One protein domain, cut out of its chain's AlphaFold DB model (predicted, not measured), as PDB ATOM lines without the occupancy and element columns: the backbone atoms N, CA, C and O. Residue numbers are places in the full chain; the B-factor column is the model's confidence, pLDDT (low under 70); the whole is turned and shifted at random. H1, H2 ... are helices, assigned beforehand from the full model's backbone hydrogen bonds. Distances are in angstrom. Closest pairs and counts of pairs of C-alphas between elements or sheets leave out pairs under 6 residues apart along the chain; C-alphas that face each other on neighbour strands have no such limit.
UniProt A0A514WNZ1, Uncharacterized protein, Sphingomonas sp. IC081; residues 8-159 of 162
ATOM      1  N   VAL A   8     435.724 634.202 471.832       88.38
ATOM      2  CA  VAL A   8     436.452 633.501 472.904       88.38
ATOM      3  C   VAL A   8     437.413 632.464 472.339       88.38
ATOM      4  O   VAL A   8     438.564 632.380 472.771       88.38
ATOM      5  N   ASP A   9     436.979 631.731 471.317       88.00
ATOM      6  CA  ASP A   9     437.783 630.701 470.672       88.00
ATOM      7  C   ASP A   9     439.023 631.299 469.998       88.00
ATOM      8  O   ASP A   9     440.115 630.736 470.111       88.00
ATOM      9  N   LEU A  10     438.897 632.489 469.401       87.56
ATOM     10  CA  LEU A  10     440.022 633.219 468.820       87.56
ATOM     11  C   LEU A  10     441.008 633.701 469.892       87.56
ATOM     12  O   LEU A  10     442.220 633.541 469.746       87.56
ATOM     13  N   VAL A  11     440.502 634.267 470.990       88.56
ATOM     14  CA  VAL A  11     441.331 634.742 472.113       88.56
ATOM     15  C   VAL A  11     442.116 633.581 472.732       88.56
ATOM     16  O   VAL A  11     443.315 633.699 473.000       88.56
ATOM     17  N   MET A  12     441.458 632.438 472.923       90.44
ATOM     18  CA  MET A  12     442.086 631.230 473.454       90.44
ATOM     19  C   MET A  12     443.111 630.637 472.483       90.44
ATOM     20  O   MET A  12     444.166 630.168 472.921       90.44
ATOM     21  N   ASP A  13     442.844 630.684 471.176       92.12
ATOM     22  CA  ASP A  13     443.797 630.260 470.151       92.12
ATOM     23  C   ASP A  13     445.068 631.122 470.160       92.12
ATOM     24  O   ASP A  13     446.175 630.584 470.192       92.12
ATOM     25  N   HIS A  14     444.935 632.448 470.275       92.44
ATOM     26  CA  HIS A  14     446.085 633.355 470.404       92.44
ATOM     27  C   HIS A  14     446.980 632.991 471.585       92.44
ATOM     28  O   HIS A  14     448.202 632.919 471.445       92.44
ATOM     29  N   ALA A  15     446.378 632.756 472.752       90.75
ATOM     30  CA  ALA A  15     447.116 632.369 473.948       90.75
ATOM     31  C   ALA A  15     447.812 631.009 473.776       90.75
ATOM     32  O   ALA A  15     448.938 630.826 474.246       90.75
ATOM     33  N   ARG A  16     447.164 630.055 473.093       92.31
ATOM     34  CA  ARG A  16     447.736 628.731 472.815       92.31
ATOM     35  C   ARG A  16     448.947 628.822 471.889       92.31
ATOM     36  O   ARG A  16     449.980 628.243 472.210       92.31
ATOM     37  N   ILE A  17     448.834 629.547 470.780       93.38
ATOM     38  CA  ILE A  17     449.904 629.660 469.778       93.38
ATOM     39  C   ILE A  17     451.141 630.318 470.381       93.38
ATOM     40  O   ILE A  17     452.240 629.800 470.220       93.38
ATOM     41  N   ARG A  18     450.966 631.384 471.171       90.38
ATOM     42  CA  ARG A  18     452.081 632.029 471.886       90.38
ATOM     43  C   ARG A  18     452.813 631.060 472.804       90.38
ATOM     44  O   ARG A  18     454.025 630.929 472.694       90.38
ATOM     45  N   LYS A  19     452.073 630.323 473.639       90.88
ATOM     46  CA  LYS A  19     452.656 629.321 474.544       90.88
ATOM     47  C   LYS A  19     453.413 628.228 473.796       90.88
ATOM     48  O   LYS A  19     454.456 627.788 474.265       90.88
ATOM     49  N   ILE A  20     452.895 627.780 472.652       91.12
ATOM     50  CA  ILE A  20     453.570 626.777 471.820       91.12
ATOM     51  C   ILE A  20     454.863 627.348 471.241       91.12
ATOM     52  O   ILE A  20     455.896 626.699 471.366       91.12
ATOM     53  N   CYS A  21     454.839 628.556 470.671       90.12
ATOM     54  CA  CYS A  21     456.042 629.205 470.148       90.12
ATOM     55  C   CYS A  21     457.099 629.428 471.245       90.12
ATOM     56  O   CYS A  21     458.264 629.110 471.035       90.12
ATOM     57  N   GLU A  22     456.700 629.898 472.429       87.69
ATOM     58  CA  GLU A  22     457.596 630.066 473.584       87.69
ATOM     59  C   GLU A  22     458.223 628.735 474.023       87.69
ATOM     60  O   GLU A  22     459.438 628.643 474.212       87.69
ATOM     61  N   ALA A  23     457.409 627.681 474.151       87.31
ATOM     62  CA  ALA A  23     457.887 626.356 474.530       87.31
ATOM     63  C   ALA A  23     458.837 625.766 473.478       87.31
ATOM     64  O   ALA A  23     459.836 625.139 473.827       87.31
ATOM     65  N   LEU A  24     458.543 625.979 472.196       86.50
ATOM     66  CA  LEU A  24     459.335 625.470 471.086       86.50
ATOM     67  C   LEU A  24     460.739 626.079 471.071       86.50
ATOM     68  O   LEU A  24     461.712 625.347 470.913       86.50
ATOM     69  N   THR A  25     460.861 627.381 471.327       83.06
ATOM     70  CA  THR A  25     462.160 628.062 471.420       83.06
ATOM     71  C   THR A  25     463.037 627.460 472.517       83.06
ATOM     72  O   THR A  25     464.205 627.168 472.268       83.06
ATOM     73  N   VAL A  26     462.469 627.162 473.690       82.94
ATOM     74  CA  VAL A  26     463.190 626.476 474.782       82.94
ATOM     75  C   VAL A  26     463.580 625.049 474.384       82.94
ATOM     76  O   VAL A  26     464.712 624.617 474.593       82.94
ATOM     77  N   ILE A  27     462.653 624.305 473.776       81.25
ATOM     78  CA  ILE A  27     462.879 622.917 473.363       81.25
ATOM     79  C   ILE A  27     464.021 622.817 472.348       81.25
ATOM     80  O   ILE A  27     464.877 621.940 472.477       81.25
ATOM     81  N   VAL A  28     464.051 623.688 471.337       78.75
ATOM     82  CA  VAL A  28     465.076 623.626 470.290       78.75
ATOM     83  C   VAL A  28     466.405 624.207 470.776       78.75
ATOM     84  O   VAL A  28     467.450 623.678 470.398       78.75
ATOM     85  N   ALA A  29     466.406 625.213 471.658       72.56
ATOM     86  CA  ALA A  29     467.630 625.737 472.271       72.56
ATOM     87  C   ALA A  29     468.365 624.686 473.121       72.56
ATOM     88  O   ALA A  29     469.572 624.509 472.957       72.56
ATOM     89  N   ASP A  30     467.635 623.949 473.964       69.38
ATOM     90  CA  ASP A  30     468.255 623.166 475.040       69.38
ATOM     91  C   ASP A  30     468.115 621.648 474.888       69.38
ATOM     92  O   ASP A  30     468.829 620.891 475.550       69.38
ATOM     93  N   PHE A  31     467.170 621.168 474.072       64.88
ATOM     94  CA  PHE A  31     466.628 619.831 474.307       64.88
ATOM     95  C   PHE A  31     466.435 618.927 473.106       64.88
ATOM     96  O   PHE A  31     466.318 617.735 473.346       64.88
ATOM     97  N   VAL A  32     466.382 619.382 471.855       68.69
ATOM     98  CA  VAL A  32     466.072 618.450 470.747       68.69
ATOM     99  C   VAL A  32     467.156 617.375 470.574       68.69
ATOM    100  O   VAL A  32     466.839 616.211 470.311       68.69
ATOM    101  N   VAL A  33     468.425 617.735 470.779       71.56
ATOM    102  CA  VAL A  33     469.558 616.808 470.654       71.56
ATOM    103  C   VAL A  33     469.517 615.771 471.779       71.56
ATOM    104  O   VAL A  33     469.515 616.105 472.961       71.56
ATOM    105  N   GLY A  34     469.493 614.488 471.412       75.00
ATOM    106  CA  GLY A  34     469.507 613.376 472.368       75.00
ATOM    107  C   GLY A  34     468.147 613.009 472.972       75.00
ATOM    108  O   GLY A  34     468.082 612.104 473.806       75.00
ATOM    109  N   LYS A  35     467.043 613.650 472.559       84.31
ATOM    110  CA  LYS A  35     465.699 613.178 472.936       84.31
ATOM    111  C   LYS A  35     465.312 611.929 472.154       84.31
ATOM    112  O   LYS A  35     465.635 611.849 470.975       84.31
ATOM    113  N   PRO A  36     464.555 611.003 472.762       86.50
ATOM    114  CA  PRO A  36     463.906 609.915 472.042       86.50
ATOM    115  C   PRO A  36     463.044 610.423 470.879       86.50
ATOM    116  O   PRO A  36     462.415 611.483 470.976       86.50
ATOM    117  N   CYS A  37     462.994 609.646 469.796       88.69
ATOM    118  CA  CYS A  37     462.217 609.962 468.595       88.69
ATOM    119  C   CYS A  37     460.732 610.196 468.918       88.69
ATOM    120  O   CYS A  37     460.102 611.079 468.342       88.69
ATOM    121  N   GLU A  38     460.184 609.470 469.893       91.38
ATOM    122  CA  GLU A  38     458.791 609.571 470.331       91.38
ATOM    123  C   GLU A  38     458.475 610.955 470.905       91.38
ATOM    124  O   GLU A  38     457.434 611.528 470.596       91.38
ATOM    125  N   ILE A  39     459.394 611.529 471.694       88.88
ATOM    126  CA  ILE A  39     459.222 612.870 472.267       88.88
ATOM    127  C   ILE A  39     459.258 613.920 471.159       88.88
ATOM    128  O   ILE A  39     458.403 614.804 471.122       88.88
ATOM    129  N   ARG A  40     460.214 613.817 470.229       89.19
ATOM    130  CA  ARG A  40     460.297 614.764 469.110       89.19
ATOM    131  C   ARG A  40     459.079 614.661 468.190       89.19
ATOM    132  O   ARG A  40     458.544 615.678 467.762       89.19
ATOM    133  N   THR A  41     458.597 613.442 467.957       92.19
ATOM    134  CA  THR A  41     457.375 613.167 467.190       92.19
ATOM    135  C   THR A  41     456.138 613.748 467.869       92.19
ATOM    136  O   THR A  41     455.297 614.330 467.189       92.19
ATOM    137  N   PHE A  42     456.035 613.638 469.196       92.12
ATOM    138  CA  PHE A  42     454.951 614.251 469.961       92.12
ATOM    139  C   PHE A  42     454.955 615.779 469.821       92.12
ATOM    140  O   PHE A  42     453.924 616.365 469.505       92.12
ATOM    141  N   ILE A  43     456.120 616.420 469.972       90.38
ATOM    142  CA  ILE A  43     456.258 617.878 469.814       90.38
ATOM    143  C   ILE A  43     455.882 618.312 468.394       90.38
ATOM    144  O   ILE A  43     455.131 619.271 468.230       90.38
ATOM    145  N   ALA A  44     456.358 617.588 467.376       92.75
ATOM    146  CA  ALA A  44     456.001 617.836 465.983       92.75
ATOM    147  C   ALA A  44     454.482 617.767 465.764       92.75
ATOM    148  O   ALA A  44     453.911 618.648 465.129       92.75
ATOM    149  N   HIS A  45     453.817 616.758 466.333       95.06
ATOM    150  CA  HIS A  45     452.371 616.601 466.207       95.06
ATOM    151  C   HIS A  45     451.585 617.724 466.896       95.06
ATOM    152  O   HIS A  45     450.651 618.263 466.307       95.06
ATOM    153  N   GLU A  46     451.966 618.102 468.118       93.50
ATOM    154  CA  GLU A  46     451.312 619.200 468.842       93.50
ATOM    155  C   GLU A  46     451.457 620.536 468.106       93.50
ATOM    156  O   GLU A  46     450.501 621.312 468.033       93.50
ATOM    157  N   LEU A  47     452.635 620.786 467.528       94.00
ATOM    158  CA  LEU A  47     452.904 621.971 466.725       94.00
ATOM    159  C   LEU A  47     452.023 622.003 465.468       94.00
ATOM    160  O   LEU A  47     451.266 622.953 465.273       94.00
ATOM    161  N   GLU A  48     452.089 620.954 464.647       94.94
ATOM    162  CA  GLU A  48     451.305 620.827 463.413       94.94
ATOM    163  C   GLU A  48     449.806 620.960 463.700       94.94
ATOM    164  O   GLU A  48     449.113 621.774 463.090       94.94
ATOM    165  N   SER A  49     449.308 620.224 464.699       94.94
ATOM    166  CA  SER A  49     447.894 620.248 465.065       94.94
ATOM    167  C   SER A  49     447.431 621.624 465.539       94.94
ATOM    168  O   SER A  49     446.261 621.962 465.336       94.94
ATOM    169  N   ALA A  50     448.287 622.399 466.209       94.38
ATOM    170  CA  ALA A  50     447.921 623.724 466.691       94.38
ATOM    171  C   ALA A  50     447.778 624.726 465.544       94.38
ATOM    172  O   ALA A  50     446.764 625.422 465.479       94.38
ATOM    173  N   PHE A  51     448.737 624.763 464.618       95.19
ATOM    174  CA  PHE A  51     448.682 625.685 463.483       95.19
ATOM    175  C   PHE A  51     447.600 625.293 462.463       95.19
ATOM    176  O   PHE A  51     446.876 626.164 461.983       95.19
ATOM    177  N   ASP A  52     447.377 623.998 462.225       94.56
ATOM    178  CA  ASP A  52     446.251 623.527 461.406       94.56
ATOM    179  C   ASP A  52     444.894 623.914 462.015       94.56
ATOM    180  O   ASP A  52     443.964 624.317 461.311       94.56
ATOM    181  N   ARG A  53     444.752 623.782 463.343       93.62
ATOM    182  CA  ARG A  53     443.530 624.193 464.049       93.62
ATOM    183  C   ARG A  53     443.305 625.695 463.926       93.62
ATOM    184  O   ARG A  53     442.163 626.096 463.722       93.62
ATOM    185  N   ARG A  54     444.365 626.495 464.025       92.06
ATOM    186  CA  ARG A  54     444.296 627.951 463.891       92.06
ATOM    187  C   ARG A  54     443.754 628.380 462.535       92.06
ATOM    188  O   ARG A  54     442.860 629.214 462.499       92.06
ATOM    189  N   VAL A  55     444.251 627.796 461.442       91.69
ATOM    190  CA  VAL A  55     443.767 628.120 460.089       91.69
ATOM    191  C   VAL A  55     442.264 627.860 459.972       91.69
ATOM    192  O   VAL A  55     441.535 628.722 459.496       91.69
ATOM    193  N   ARG A  56     441.791 626.703 460.462       90.88
ATOM    194  CA  ARG A  56     440.357 626.365 460.456       90.88
ATOM    195  C   ARG A  56     439.530 627.345 461.287       90.88
ATOM    196  O   ARG A  56     438.523 627.850 460.814       90.88
ATOM    197  N   LEU A  57     439.987 627.644 462.500       88.44
ATOM    198  CA  LEU A  57     439.292 628.550 463.411       88.44
ATOM    199  C   LEU A  57     439.214 629.970 462.848       88.44
ATOM    200  O   LEU A  57     438.169 630.606 462.944       88.44
ATOM    201  N   ALA A  58     440.295 630.470 462.254       83.69
ATOM    202  CA  ALA A  58     440.295 631.780 461.625       83.69
ATOM    203  C   ALA A  58     439.333 631.824 460.433       83.69
ATOM    204  O   ALA A  58     438.563 632.773 460.327       83.69
ATOM    205  N   ASP A  59     439.314 630.796 459.584       84.75
ATOM    206  CA  ASP A  59     438.370 630.704 458.465       84.75
ATOM    207  C   ASP A  59     436.905 630.694 458.949       84.75
ATOM    208  O   ASP A  59     436.095 631.504 458.492       84.75
ATOM    209  N   ASP A  60     436.587 629.884 459.966       85.00
ATOM    210  CA  ASP A  60     435.252 629.807 460.578       85.00
ATOM    211  C   ASP A  60     434.815 631.151 461.194       85.00
ATOM    212  O   ASP A  60     433.678 631.610 461.011       85.00
ATOM    213  N   VAL A  61     435.725 631.819 461.910       78.19
ATOM    214  CA  VAL A  61     435.481 633.131 462.524       78.19
ATOM    215  C   VAL A  61     435.280 634.197 461.447       78.19
ATOM    216  O   VAL A  61     434.335 634.982 461.535       78.19
ATOM    217  N   LEU A  62     436.099 634.218 460.395       76.12
ATOM    218  CA  LEU A  62     435.931 635.147 459.275       76.12
ATOM    219  C   LEU A  62     434.597 634.922 458.563       76.12
ATOM    220  O   LEU A  62     433.854 635.878 458.322       76.12
ATOM    221  N   HIS A  63     434.237 633.669 458.304       79.69
ATOM    222  CA  HIS A  63     432.951 633.337 457.709       79.69
ATOM    223  C   HIS A  63     431.785 633.820 458.589       79.69
ATOM    224  O   HIS A  63     430.811 634.385 458.079       79.69
ATOM    225  N   THR A  64     431.880 633.639 459.907       80.00
ATOM    226  CA  THR A  64     430.847 634.044 460.873       80.00
ATOM    227  C   THR A  64     430.716 635.566 460.959       80.00
ATOM    228  O   THR A  64     429.618 636.118 460.844       80.00
ATOM    229  N   LEU A  65     431.834 636.280 461.097       75.19
ATOM    230  CA  LEU A  65     431.847 637.729 461.304       75.19
ATOM    231  C   LEU A  65     431.437 638.516 460.048       75.19
ATOM    232  O   LEU A  65     430.870 639.610 460.176       75.19
ATOM    233  N   PHE A  66     431.660 637.957 458.855       73.62
ATOM    234  CA  PHE A  66     431.350 638.586 457.563       73.62
ATOM    235  C   PHE A  66     430.157 637.954 456.828       73.62
ATOM    236  O   PHE A  66     429.879 638.311 455.681       73.62
ATOM    237  N   GLY A  67     429.413 637.057 457.485       71.00
ATOM    238  CA  GLY A  67     428.169 636.493 456.950       71.00
ATOM    239  C   GLY A  67     428.354 635.658 455.679       71.00
ATOM    240  O   GLY A  67     427.453 635.619 454.845       71.00
ATOM    241  N   GLY A  68     429.522 635.032 455.507       65.19
ATOM    242  CA  GLY A  68     429.814 634.137 454.385       65.19
ATOM    243  C   GLY A  68     429.965 634.798 453.016       65.19
ATOM    244  O   GLY A  68     429.917 634.091 452.016       65.19
ATOM    245  N   SER A  69     430.126 636.125 452.931       61.97
ATOM    246  CA  SER A  69     430.360 636.817 451.654       61.97
ATOM    247  C   SER A  69     431.840 636.729 451.240       61.97
ATOM    248  O   SER A  69     432.669 637.426 451.834       61.97
ATOM    249  N   PRO A  70     432.205 635.946 450.203       58.31
ATOM    250  CA  PRO A  70     433.605 635.764 449.804       58.31
ATOM    251  C   PRO A  70     434.221 637.061 449.264       58.31
ATOM    252  O   PRO A  70     435.370 637.385 449.554       58.31
ATOM    253  N   ALA A  71     433.416 637.870 448.565       54.06
ATOM    254  CA  ALA A  71     433.841 639.123 447.939       54.06
ATOM    255  C   ALA A  71     434.227 640.223 448.946       54.06
ATOM    256  O   ALA A  71     435.012 641.106 448.619       54.06
ATOM    257  N   ALA A  72     433.701 640.178 450.177       56.84
ATOM    258  CA  ALA A  72     434.115 641.095 451.243       56.84
ATOM    259  C   ALA A  72     435.436 640.661 451.905       56.84
ATOM    260  O   ALA A  72     436.084 641.469 452.568       56.84
ATOM    261  N   CYS A  73     435.823 639.392 451.733       57.25
ATOM    262  CA  CYS A  73     436.980 638.790 452.377       57.25
ATOM    263  C   CYS A  73     438.212 638.768 451.458       57.25
ATOM    264  O   CYS A  73     439.288 639.131 451.922       57.25
ATOM    265  N   GLU A  74     438.075 638.417 450.172       62.03
ATOM    266  CA  GLU A  74     439.204 638.128 449.258       62.03
ATOM    267  C   GLU A  74     440.199 639.286 449.040       62.03
ATOM    268  O   GLU A  74     441.403 639.028 448.934       62.03
ATOM    269  N   ASP A  75     439.726 640.537 449.067       64.75
ATOM    270  CA  ASP A  75     440.552 641.757 448.963       64.75
ATOM    271  C   ASP A  75     440.807 642.439 450.321       64.75
ATOM    272  O   ASP A  75     441.393 643.522 450.405       64.75
ATOM    273  N   SER A  76     440.367 641.818 451.416       75.50
ATOM    274  CA  SER A  76     440.518 642.381 452.755       75.50
ATOM    275  C   SER A  76     441.880 642.047 453.372       75.50
ATOM    276  O   SER A  76     442.515 641.032 453.072       75.50
ATOM    277  N   ILE A  77     442.298 642.867 454.340       83.12
ATOM    278  CA  ILE A  77     443.451 642.571 455.204       83.12
ATOM    279  C   ILE A  77     443.318 641.202 455.900       83.12
ATOM    280  O   ILE A  77     444.323 640.557 456.186       83.12
ATOM    281  N   LEU A  78     442.091 640.715 456.108       82.00
ATOM    282  CA  LEU A  78     441.828 639.427 456.744       82.00
ATOM    283  C   LEU A  78     442.157 638.242 455.828       82.00
ATOM    284  O   LEU A  78     442.713 637.261 456.313       82.00
ATOM    285  N   ALA A  79     441.948 638.346 454.511       82.50
ATOM    286  CA  ALA A  79     442.448 637.329 453.580       82.50
ATOM    287  C   ALA A  79     443.981 637.296 453.537       82.50
ATOM    288  O   ALA A  79     444.578 636.226 453.414       82.50
ATOM    289  N   VAL A  80     444.643 638.450 453.674       87.31
ATOM    290  CA  VAL A  80     446.110 638.502 453.805       87.31
ATOM    291  C   VAL A  80     446.565 637.808 455.091       87.31
ATOM    292  O   VAL A  80     447.533 637.047 455.059       87.31
ATOM    293  N   ILE A  81     445.863 638.029 456.204       89.69
ATOM    294  CA  ILE A  81     446.123 637.354 457.482       89.69
ATOM    295  C   ILE A  81     445.911 635.843 457.355       89.69
ATOM    296  O   ILE A  81     446.800 635.091 457.741       89.69
ATOM    297  N   LEU A  82     444.814 635.386 456.747       88.81
ATOM    298  CA  LEU A  82     444.552 633.959 456.545       88.81
ATOM    299  C   LEU A  82     445.643 633.297 455.688       88.81
ATOM    300  O   LEU A  82     446.159 632.241 456.041       88.81
ATOM    301  N   ARG A  83     446.080 633.946 454.598       89.75
ATOM    302  CA  ARG A  83     447.205 633.454 453.780       89.75
ATOM    303  C   ARG A  83     448.502 633.345 454.587       89.75
ATOM    304  O   ARG A  83     449.257 632.397 454.383       89.75
ATOM    305  N   ARG A  84     448.759 634.285 455.504       92.69
ATOM    306  CA  ARG A  84     449.902 634.208 456.429       92.69
ATOM    307  C   ARG A  84     449.760 633.040 457.403       92.69
ATOM    308  O   ARG A  84     450.705 632.287 457.543       92.69
ATOM    309  N   GLN A  85     448.582 632.823 457.980       93.00
ATOM    310  CA  GLN A  85     448.339 631.686 458.878       93.00
ATOM    311  C   GLN A  85     448.499 630.334 458.167       93.00
ATOM    312  O   GLN A  85     449.049 629.403 458.744       93.00
ATOM    313  N   ILE A  86     448.068 630.227 456.904       93.19
ATOM    314  CA  ILE A  86     448.312 629.038 456.073       93.19
ATOM    315  C   ILE A  86     449.815 628.834 455.876       93.19
ATOM    316  O   ILE A  86     450.300 627.709 455.976       93.19
ATOM    317  N   ARG A  87     450.566 629.910 455.613       93.81
ATOM    318  CA  ARG A  87     452.023 629.830 455.506       93.81
ATOM    319  C   ARG A  87     452.661 629.374 456.821       93.81
ATOM    320  O   ARG A  87     453.467 628.454 456.779       93.81
ATOM    321  N   ASP A  88     452.242 629.942 457.948       94.31
ATOM    322  CA  ASP A  88     452.711 629.552 459.281       94.31
ATOM    323  C   ASP A  88     452.440 628.054 459.545       94.31
ATOM    324  O   ASP A  88     453.285 627.355 460.096       94.31
ATOM    325  N   ALA A  89     451.293 627.524 459.098       95.06
ATOM    326  CA  ALA A  89     450.976 626.098 459.204       95.06
ATOM    327  C   ALA A  89     451.871 625.208 458.326       95.06
ATOM    328  O   ALA A  89     452.295 624.141 458.767       95.06
ATOM    329  N   LEU A  90     452.213 625.647 457.113       94.88
ATOM    330  CA  LEU A  90     453.175 624.931 456.267       94.88
ATOM    331  C   LEU A  90     454.581 624.934 456.884       94.88
ATOM    332  O   LEU A  90     455.234 623.892 456.913       94.88
ATOM    333  N   ASP A  91     455.020 626.072 457.424       93.50
ATOM    334  CA  ASP A  91     456.308 626.186 458.113       93.50
ATOM    335  C   ASP A  91     456.332 625.294 459.378       93.50
ATOM    336  O   ASP A  91     457.332 624.639 459.674       93.50
ATOM    337  N   ALA A  92     455.202 625.172 460.087       95.19
ATOM    338  CA  ALA A  92     455.036 624.256 461.216       95.19
ATOM    339  C   ALA A  92     455.157 622.770 460.812       95.19
ATOM    340  O   ALA A  92     455.770 621.985 461.539       95.19
ATOM    341  N   GLN A  93     454.622 622.380 459.649       94.75
ATOM    342  CA  GLN A  93     454.753 621.023 459.093       94.75
ATOM    343  C   GLN A  93     456.185 620.704 458.645       94.75
ATOM    344  O   GLN A  93     456.684 619.594 458.867       94.75
ATOM    345  N   GLU A  94     456.874 621.674 458.041       92.94
ATOM    346  CA  GLU A  94     458.293 621.549 457.698       92.94
ATOM    347  C   GLU A  94     459.133 621.344 458.964       92.94
ATOM    348  O   GLU A  94     459.919 620.393 459.058       92.94
ATOM    349  N   LEU A  95     458.892 622.159 459.991       92.44
ATOM    350  CA  LEU A  95     459.577 622.040 461.270       92.44
ATOM    351  C   LEU A  95     459.276 620.706 461.968       92.44
ATOM    352  O   LEU A  95     460.190 620.051 462.475       92.44
ATOM    353  N   GLY A  96     458.020 620.260 461.955       92.06
ATOM    354  CA  GLY A  96     457.626 618.958 462.485       92.06
ATOM    355  C   GLY A  96     458.328 617.796 461.776       92.06
ATOM    356  O   GLY A  96     458.751 616.829 462.417       92.06
ATOM    357  N   SER A  97     458.535 617.902 460.463       91.69
ATOM    358  CA  SER A  97     459.300 616.922 459.688       91.69
ATOM    359  C   SER A  97     460.767 616.873 460.120       91.69
ATOM    360  O   SER A  97     461.297 615.782 460.337       91.69
ATOM    361  N   LEU A  98     461.402 618.030 460.330       90.06
ATOM    362  CA  LEU A  98     462.788 618.113 460.799       90.06
ATOM    363  C   LEU A  98     462.963 617.598 462.233       90.06
ATOM    364  O   LEU A  98     463.940 616.907 462.515       90.06
ATOM    365  N   LEU A  99     462.012 617.872 463.130       89.12
ATOM    366  CA  LEU A  99     462.051 617.390 464.516       89.12
ATOM    367  C   LEU A  99     462.058 615.857 464.602       89.12
ATOM    368  O   LEU A  99     462.685 615.285 465.493       89.12
ATOM    369  N   ARG A 100     461.377 615.166 463.684       89.44
ATOM    370  CA  ARG A 100     461.322 613.693 463.672       89.44
ATOM    371  C   ARG A 100     462.648 613.055 463.261       89.44
ATOM    372  O   ARG A 100     462.919 611.915 463.641       89.44
ATOM    373  N   LEU A 101     463.488 613.779 462.527       86.56
ATOM    374  CA  LEU A 101     464.821 613.315 462.162       86.56
ATOM    375  C   LEU A 101     465.751 613.337 463.381       86.56
ATOM    376  O   LEU A 101     465.424 613.901 464.423       86.56
ATOM    377  N   ASP A 102     466.894 612.665 463.275       82.19
ATOM    378  CA  ASP A 102     467.990 612.841 464.227       82.19
ATOM    379  C   ASP A 102     468.858 614.005 463.723       82.19
ATOM    380  O   ASP A 102     469.530 613.843 462.698       82.19
ATOM    381  N   PRO A 103     468.769 615.207 464.323       78.31
ATOM    382  CA  PRO A 103     469.385 616.381 463.734       78.31
ATOM    383  C   PRO A 103     470.896 616.361 463.955       78.31
ATOM    384  O   PRO A 103     471.383 616.372 465.087       78.31
ATOM    385  N   ASP A 104     471.644 616.410 462.857       84.00
ATOM    386  CA  ASP A 104     473.047 616.794 462.903       84.00
ATOM    387  C   ASP A 104     473.197 618.306 463.189       84.00
ATOM    388  O   ASP A 104     472.227 619.057 463.330       84.00
ATOM    389  N   ALA A 105     474.437 618.790 463.274       81.69
ATOM    390  CA  ALA A 105     474.704 620.198 463.565       81.69
ATOM    391  C   ALA A 105     474.167 621.170 462.492       81.69
ATOM    392  O   ALA A 105     473.972 622.350 462.788       81.69
ATOM    393  N   VAL A 106     473.979 620.720 461.246       83.75
ATOM    394  CA  VAL A 106     473.403 621.538 460.168       83.75
ATOM    395  C   VAL A 106     471.891 621.619 460.353       83.75
ATOM    396  O   VAL A 106     471.352 622.723 460.390       83.75
ATOM    397  N   ALA A 107     471.237 620.475 460.555       84.25
ATOM    398  CA  ALA A 107     469.806 620.385 460.817       84.25
ATOM    399  C   ALA A 107     469.404 621.154 462.083       84.25
ATOM    400  O   ALA A 107     468.364 621.801 462.096       84.25
ATOM    401  N   LEU A 108     470.244 621.162 463.122       85.12
ATOM    402  CA  LEU A 108     469.979 621.927 464.341       85.12
ATOM    403  C   LEU A 108     469.974 623.443 464.102       85.12
ATOM    404  O   LEU A 108     469.092 624.136 464.603       85.12
ATOM    405  N   ARG A 109     470.922 623.966 463.311       86.50
ATOM    406  CA  ARG A 109     470.930 625.395 462.949       86.50
ATOM    407  C   ARG A 109     469.703 625.771 462.129       86.50
ATOM    408  O   ARG A 109     469.146 626.846 462.325       86.50
ATOM    409  N   GLU A 110     469.291 624.882 461.232       88.19
ATOM    410  CA  GLU A 110     468.095 625.090 460.423       88.19
ATOM    411  C   GLU A 110     466.820 625.048 461.274       88.19
ATOM    412  O   GLU A 110     465.971 625.924 461.139       88.19
ATOM    413  N   LEU A 111     466.728 624.113 462.227       89.31
ATOM    414  CA  LEU A 111     465.661 624.075 463.228       89.31
ATOM    415  C   LEU A 111     465.599 625.386 464.023       89.31
ATOM    416  O   LEU A 111     464.523 625.959 464.152       89.31
ATOM    417  N   HIS A 112     466.729 625.900 464.525       89.19
ATOM    418  CA  HIS A 112     466.755 627.187 465.239       89.19
ATOM    419  C   HIS A 112     466.253 628.339 464.374       89.19
ATOM    420  O   HIS A 112     465.452 629.153 464.841       89.19
ATOM    421  N   ARG A 113     466.701 628.400 463.117       90.31
ATOM    422  CA  ARG A 113     466.283 629.432 462.168       90.31
ATOM    423  C   ARG A 113     464.775 629.374 461.922       90.31
ATOM    424  O   ARG A 113     464.097 630.375 462.118       90.31
ATOM    425  N   LEU A 114     464.249 628.202 461.570       91.19
ATOM    426  CA  LEU A 114     462.828 628.007 461.273       91.19
ATOM    427  C   LEU A 114     461.927 628.259 462.488       91.19
ATOM    428  O   LEU A 114     460.864 628.849 462.338       91.19
ATOM    429  N   VAL A 115     462.354 627.874 463.695       92.19
ATOM    430  CA  VAL A 115     461.625 628.196 464.936       92.19
ATOM    431  C   VAL A 115     461.552 629.701 465.153       92.19
ATOM    432  O   VAL A 115     460.484 630.217 465.476       92.19
ATOM    433  N   SER A 116     462.670 630.401 464.956       90.75
ATOM    434  CA  SER A 116     462.742 631.854 465.131       90.75
ATOM    435  C   SER A 116     461.840 632.570 464.124       90.75
ATOM    436  O   SER A 116     461.063 633.445 464.503       90.75
ATOM    437  N   ASP A 117     461.888 632.142 462.860       92.12
ATOM    438  CA  ASP A 117     461.054 632.684 461.787       92.12
ATOM    439  C   ASP A 117     459.561 632.419 462.052       92.12
ATOM    440  O   ASP A 117     458.748 633.341 461.968       92.12
ATOM    441  N   LEU A 118     459.191 631.192 462.440       93.56
ATOM    442  CA  LEU A 118     457.808 630.832 462.767       93.56
ATOM    443  C   LEU A 118     457.285 631.626 463.969       93.56
ATOM    444  O   LEU A 118     456.152 632.102 463.942       93.56
ATOM    445  N   GLN A 119     458.096 631.795 465.017       92.06
ATOM    446  CA  GLN A 119     457.724 632.578 466.197       92.06
ATOM    447  C   GLN A 119     457.470 634.046 465.833       92.06
ATOM    448  O   GLN A 119     456.450 634.613 466.239       92.06
ATOM    449  N   GLU A 120     458.374 634.660 465.069       91.44
ATOM    450  CA  GLU A 120     458.243 636.055 464.653       91.44
ATOM    451  C   GLU A 120     457.019 636.256 463.752       91.44
ATOM    452  O   GLU A 120     456.207 637.159 463.984       91.44
ATOM    453  N   ASN A 121     456.843 635.374 462.764       92.12
ATOM    454  CA  ASN A 121     455.714 635.419 461.844       92.12
ATOM    455  C   ASN A 121     454.388 635.221 462.577       92.12
ATOM    456  O   ASN A 121     453.490 636.051 462.430       92.12
ATOM    457  N   ALA A 122     454.284 634.202 463.436       92.50
ATOM    458  CA  ALA A 122     453.083 633.949 464.221       92.50
ATOM    459  C   ALA A 122     452.744 635.151 465.111       92.50
ATOM    460  O   ALA A 122     451.595 635.595 465.137       92.50
ATOM    461  N   ARG A 123     453.736 635.745 465.791       91.31
ATOM    462  CA  ARG A 123     453.546 636.949 466.617       91.31
ATOM    463  C   ARG A 123     452.980 638.109 465.803       91.31
ATOM    464  O   ARG A 123     452.001 638.732 466.221       91.31
ATOM    465  N   HIS A 124     453.570 638.390 464.645       91.81
ATOM    466  CA  HIS A 124     453.120 639.469 463.772       91.81
ATOM    467  C   HIS A 124     451.710 639.198 463.225       91.81
ATOM    468  O   HIS A 124     450.843 640.070 463.292       91.81
ATOM    469  N   THR A 125     451.441 637.980 462.755       92.56
ATOM    470  CA  THR A 125     450.131 637.565 462.238       92.56
ATOM    471  C   THR A 125     449.039 637.691 463.306       92.56
ATOM    472  O   THR A 125     447.982 638.257 463.031       92.56
ATOM    473  N   LEU A 126     449.299 637.239 464.540       92.12
ATOM    474  CA  LEU A 126     448.392 637.399 465.686       92.12
ATOM    475  C   LEU A 126     448.106 638.882 465.973       92.12
ATOM    476  O   LEU A 126     446.958 639.278 466.170       92.12
ATOM    477  N   HIS A 127     449.143 639.722 465.980       91.62
ATOM    478  CA  HIS A 127     448.984 641.152 466.236       91.62
ATOM    479  C   HIS A 127     448.127 641.838 465.160       91.62
ATOM    480  O   HIS A 127     447.191 642.571 465.486       91.62
ATOM    481  N   LEU A 128     448.412 641.564 463.883       91.31
ATOM    482  CA  LEU A 128     447.646 642.100 462.757       91.31
ATOM    483  C   LEU A 128     446.189 641.649 462.789       91.31
ATOM    484  O   LEU A 128     445.306 642.457 462.507       91.31
ATOM    485  N   GLU A 129     445.925 640.394 463.145       91.44
ATOM    486  CA  GLU A 129     444.570 639.860 463.275       91.44
ATOM    487  C   GLU A 129     443.764 640.614 464.333       91.44
ATOM    488  O   GLU A 129     442.695 641.144 464.028       91.44
ATOM    489  N   ALA A 130     444.302 640.752 465.548       91.62
ATOM    490  CA  ALA A 130     443.623 641.470 466.624       91.62
ATOM    491  C   ALA A 130     443.365 642.945 466.260       91.62
ATOM    492  O   ALA A 130     442.266 643.458 466.489       91.62
ATOM    493  N   LEU A 131     444.346 643.622 465.651       92.06
ATOM    494  CA  LEU A 131     444.208 645.013 465.212       92.06
ATOM    495  C   LEU A 131     443.163 645.167 464.098       92.06
ATOM    496  O   LEU A 131     442.359 646.102 464.118       92.06
ATOM    497  N   SER A 132     443.159 644.243 463.137       89.25
ATOM    498  CA  SER A 132     442.222 644.259 462.012       89.25
ATOM    499  C   SER A 132     440.792 644.033 462.483       89.25
ATOM    500  O   SER A 132     439.900 644.765 462.066       89.25
ATOM    501  N   LEU A 133     440.565 643.090 463.401       88.38
ATOM    502  CA  LEU A 133     439.242 642.848 463.981       88.38
ATOM    503  C   LEU A 133     438.745 644.045 464.792       88.38
ATOM    504  O   LEU A 133     437.592 644.444 464.640       88.38
ATOM    505  N   LEU A 134     439.618 644.671 465.590       90.50
ATOM    506  CA  LEU A 134     439.282 645.903 466.308       90.50
ATOM    507  C   LEU A 134     438.895 647.040 465.361       90.50
ATOM    508  O   LEU A 134     437.984 647.792 465.674       90.50
ATOM    509  N   THR A 135     439.571 647.158 464.218       89.38
ATOM    510  CA  THR A 135     439.338 648.244 463.254       89.38
ATOM    511  C   THR A 135     438.080 648.001 462.421       89.38
ATOM    512  O   THR A 135     437.259 648.897 462.257       89.38
ATOM    513  N   LEU A 136     437.911 646.787 461.894       86.25
ATOM    514  CA  LEU A 136     436.833 646.454 460.958       86.25
ATOM    515  C   LEU A 136     435.483 646.249 461.647       86.25
ATOM    516  O   LEU A 136     434.441 646.407 461.014       86.25
ATOM    517  N   LEU A 137     435.489 645.872 462.926       86.00
ATOM    518  CA  LEU A 137     434.281 645.514 463.665       86.00
ATOM    519  C   LEU A 137     433.980 646.485 464.809       86.00
ATOM    520  O   LEU A 137     433.080 646.191 465.590       86.00
ATOM    521  N   ASP A 138     434.674 647.627 464.917       87.44
ATOM    522  CA  ASP A 138     434.598 648.506 466.096       87.44
ATOM    523  C   ASP A 138     433.157 648.838 466.505       87.44
ATOM    524  O   ASP A 138     432.771 648.626 467.653       87.44
ATOM    525  N   GLU A 139     432.321 649.264 465.556       89.06
ATOM    526  CA  GLU A 139     430.917 649.620 465.812       89.06
ATOM    527  C   GLU A 139     430.027 648.409 466.143       89.06
ATOM    528  O   GLU A 139     428.953 648.552 466.728       89.06
ATOM    529  N   ARG A 140     430.461 647.198 465.777       88.69
ATOM    530  CA  ARG A 140     429.727 645.943 465.994       88.69
ATOM    531  C   ARG A 140     430.130 645.242 467.292       88.69
ATOM    532  O   ARG A 140     429.366 644.388 467.741       88.69
ATOM    533  N   LEU A 141     431.284 645.577 467.874       89.62
ATOM    534  CA  LEU A 141     431.830 644.954 469.081       89.62
ATOM    535  C   LEU A 141     431.195 645.512 470.361       89.62
ATOM    536  O   LEU A 141     431.168 646.725 470.608       89.62
ATOM    537  N   THR A 142     430.788 644.606 471.249       94.06
ATOM    538  CA  THR A 142     430.492 644.959 472.643       94.06
ATOM    539  C   THR A 142     431.742 645.484 473.360       94.06
ATOM    540  O   THR A 142     432.882 645.237 472.959       94.06
ATOM    541  N   GLY A 143     431.545 646.196 474.476       93.12
ATOM    542  CA  GLY A 143     432.651 646.678 475.314       93.12
ATOM    543  C   GLY A 143     433.589 645.559 475.782       93.12
ATOM    544  O   GLY A 143     434.806 645.732 475.739       93.12
ATOM    545  N   ARG A 144     433.025 644.402 476.156       92.06
ATOM    546  CA  ARG A 144     433.781 643.232 476.615       92.06
ATOM    547  C   ARG A 144     434.601 642.607 475.487       92.06
ATOM    548  O   ARG A 144     435.807 642.471 475.649       92.06
ATOM    549  N   ALA A 145     433.990 642.355 474.327       90.38
ATOM    550  CA  ALA A 145     434.695 641.814 473.164       90.38
ATOM    551  C   ALA A 145     435.864 642.715 472.724       90.38
ATOM    552  O   ALA A 145     436.984 642.258 472.487       90.38
ATOM    553  N   ARG A 146     435.636 644.037 472.709       93.81
ATOM    554  CA  ARG A 146     436.680 645.031 472.423       93.81
ATOM    555  C   ARG A 146     437.825 644.968 473.440       93.81
ATOM    556  O   ARG A 146     438.986 645.106 473.062       93.81
ATOM    557  N   GLN A 147     437.520 644.775 474.724       92.56
ATOM    558  CA  GLN A 147     438.534 644.656 475.771       92.56
ATOM    559  C   GLN A 147     439.351 643.365 475.634       92.56
ATOM    560  O   GLN A 147     440.575 643.432 475.738       92.56
ATOM    561  N   SER A 148     438.710 642.234 475.333       91.88
ATOM    562  CA  SER A 148     439.386 640.955 475.082       91.88
ATOM    563  C   SER A 148     440.362 641.062 473.902       91.88
ATOM    564  O   SER A 148     441.537 640.724 474.049       91.88
ATOM    565  N   LEU A 149     439.940 641.648 472.772       90.81
ATOM    566  CA  LEU A 149     440.821 641.880 471.616       90.81
ATOM    567  C   LEU A 149     441.969 642.856 471.922       90.81
ATOM    568  O   LEU A 149     443.102 642.628 471.503       90.81
ATOM    569  N   ARG A 150     441.720 643.927 472.689       91.88
ATOM    570  CA  ARG A 150     442.794 644.832 473.147       91.88
ATOM    571  C   ARG A 150     443.791 644.118 474.057       91.88
ATOM    572  O   ARG A 150     444.989 644.374 473.958       91.88
ATOM    573  N   GLY A 151     443.320 643.195 474.895       89.38
ATOM    574  CA  GLY A 151     444.168 642.340 475.723       89.38
ATOM    575  C   GLY A 151     445.216 641.591 474.896       89.38
ATOM    576  O   GLY A 151     446.386 641.563 475.281       89.38
ATOM    577  N   LEU A 152     444.837 641.088 473.716       88.38
ATOM    578  CA  LEU A 152     445.753 640.402 472.795       88.38
ATOM    579  C   LEU A 152     446.890 641.309 472.300       88.38
ATOM    580  O   LEU A 152     448.023 640.841 472.148       88.38
ATOM    581  N   LEU A 153     446.625 642.602 472.083       86.62
ATOM    582  CA  LEU A 153     447.638 643.567 471.637       86.62
ATOM    583  C   LEU A 153     448.664 643.875 472.736       86.62
ATOM    584  O   LEU A 153     449.861 643.907 472.456       86.62
ATOM    585  N   HIS A 154     448.218 644.046 473.985       78.81
ATOM    586  CA  HIS A 154     449.106 644.354 475.114       78.81
ATOM    587  C   HIS A 154     450.083 643.216 475.419       78.81
ATOM    588  O   HIS A 154     451.275 643.455 475.587       78.81
ATOM    589  N   HIS A 155     449.615 641.969 475.353       63.19
ATOM    590  CA  HIS A 155     450.470 640.799 475.564       63.19
ATOM    591  C   HIS A 155     451.485 640.587 474.421       63.19
ATOM    592  O   HIS A 155     452.366 639.749 474.538       63.19
ATOM    593  N   GLY A 156     451.319 641.246 473.265       52.69
ATOM    594  CA  GLY A 156     452.274 641.164 472.150       52.69
ATOM    595  C   GLY A 156     453.435 642.156 472.273       52.69
ATOM    596  O   GLY A 156     454.507 641.906 471.732       52.69
ATOM    597  N   ALA A 157     453.229 643.264 472.995       49.47
ATOM    598  CA  ALA A 157     454.233 644.307 473.201       49.47
ATOM    599  C   ALA A 157     455.237 643.959 474.315       49.47
ATOM    600  O   ALA A 157     456.394 644.366 474.250       49.47
ATOM    601  N   GLU A 158     454.818 643.177 475.314       49.62
ATOM    602  CA  GLU A 158     455.675 642.764 476.435       49.62
ATOM    603  C   GLU A 158     456.706 641.691 476.033       49.62
ATOM    604  O   GLU A 158     457.797 641.646 476.590       49.62
ATOM    605  N   SER A 159     456.424 640.890 474.999       47.03
ATOM    606  CA  SER A 159     457.326 639.841 474.488       47.03
ATOM    607  C   SER A 159     458.382 640.340 473.481       47.03
ATOM    608  O   SER A 159     459.026 639.529 472.819       47.03
TER     609      SER A 159
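This is residues 8 to 159 of the 162 residues of an uncharacterized protein of Sphingomonas sp. IC081 (UniProt A0A514WNZ1). Four long helices, H1, H2, H4 and H5, stand side by side as an elongated bundle, and the shorter H6 packs on the outside along H1 and H5. Tiny H3 lies in the turn between H2 and H4. The printed part has 152 residues with six named helices, H1 to H6 in order, and no named strand: all helix. H1, H2, H4, H5 and H6 form an up and down bundle, each running against the one before it. It is compact, with a radius of gyration of the C-alphas of 16.8 A and spans of 53 by 31 by 21 A.

H1, residues 8 to 30, and H2, residues 37 to 65, form a helical hairpin, closest at C-alphas 13 and 54, 6.7 A. H3, residues 70 to 73, is close to but not clearly touching H4, residues 77 to 100. H2 and H4 touch at a shallow tilt of 11 degrees, opposite ways, with C-alphas 44 and 96 closest at 4.0 A. H4 and H5, residues 105 to 136, form a hairpin, closest at C-alphas 81 and 125, 6.2 A. H5 touches H1, closest at C-alphas 119 and 21, 5.5 A. H6, residues 143 to 159, touches H5, closest at C-alphas 149 and 130, 5.7 A; residues 123 to 134 of H5 alone take part. H1 and H4 are apart, as are H2 and H5. Every O i to N i+4 pair is within hydrogen-bond range in H1, H2, H4 and H5, and 9 of 13 in H6; H3 is too short for such a pair.

H1 begins at C-alpha 8, (436.452, 633.501, 472.904), and spans 33.5 A; H2 spans 41.8 A, H4 35.0 A and H5 46.2 A. H6 ends at C-alpha 159, (457.326, 639.841, 474.488).

C-alphas 104 and 139 are the farthest apart, 53.5 A. The printed part has no cut and no long link. Residues 30 to 32, 68 to 75 and 155 to 159 have pLDDT under 70.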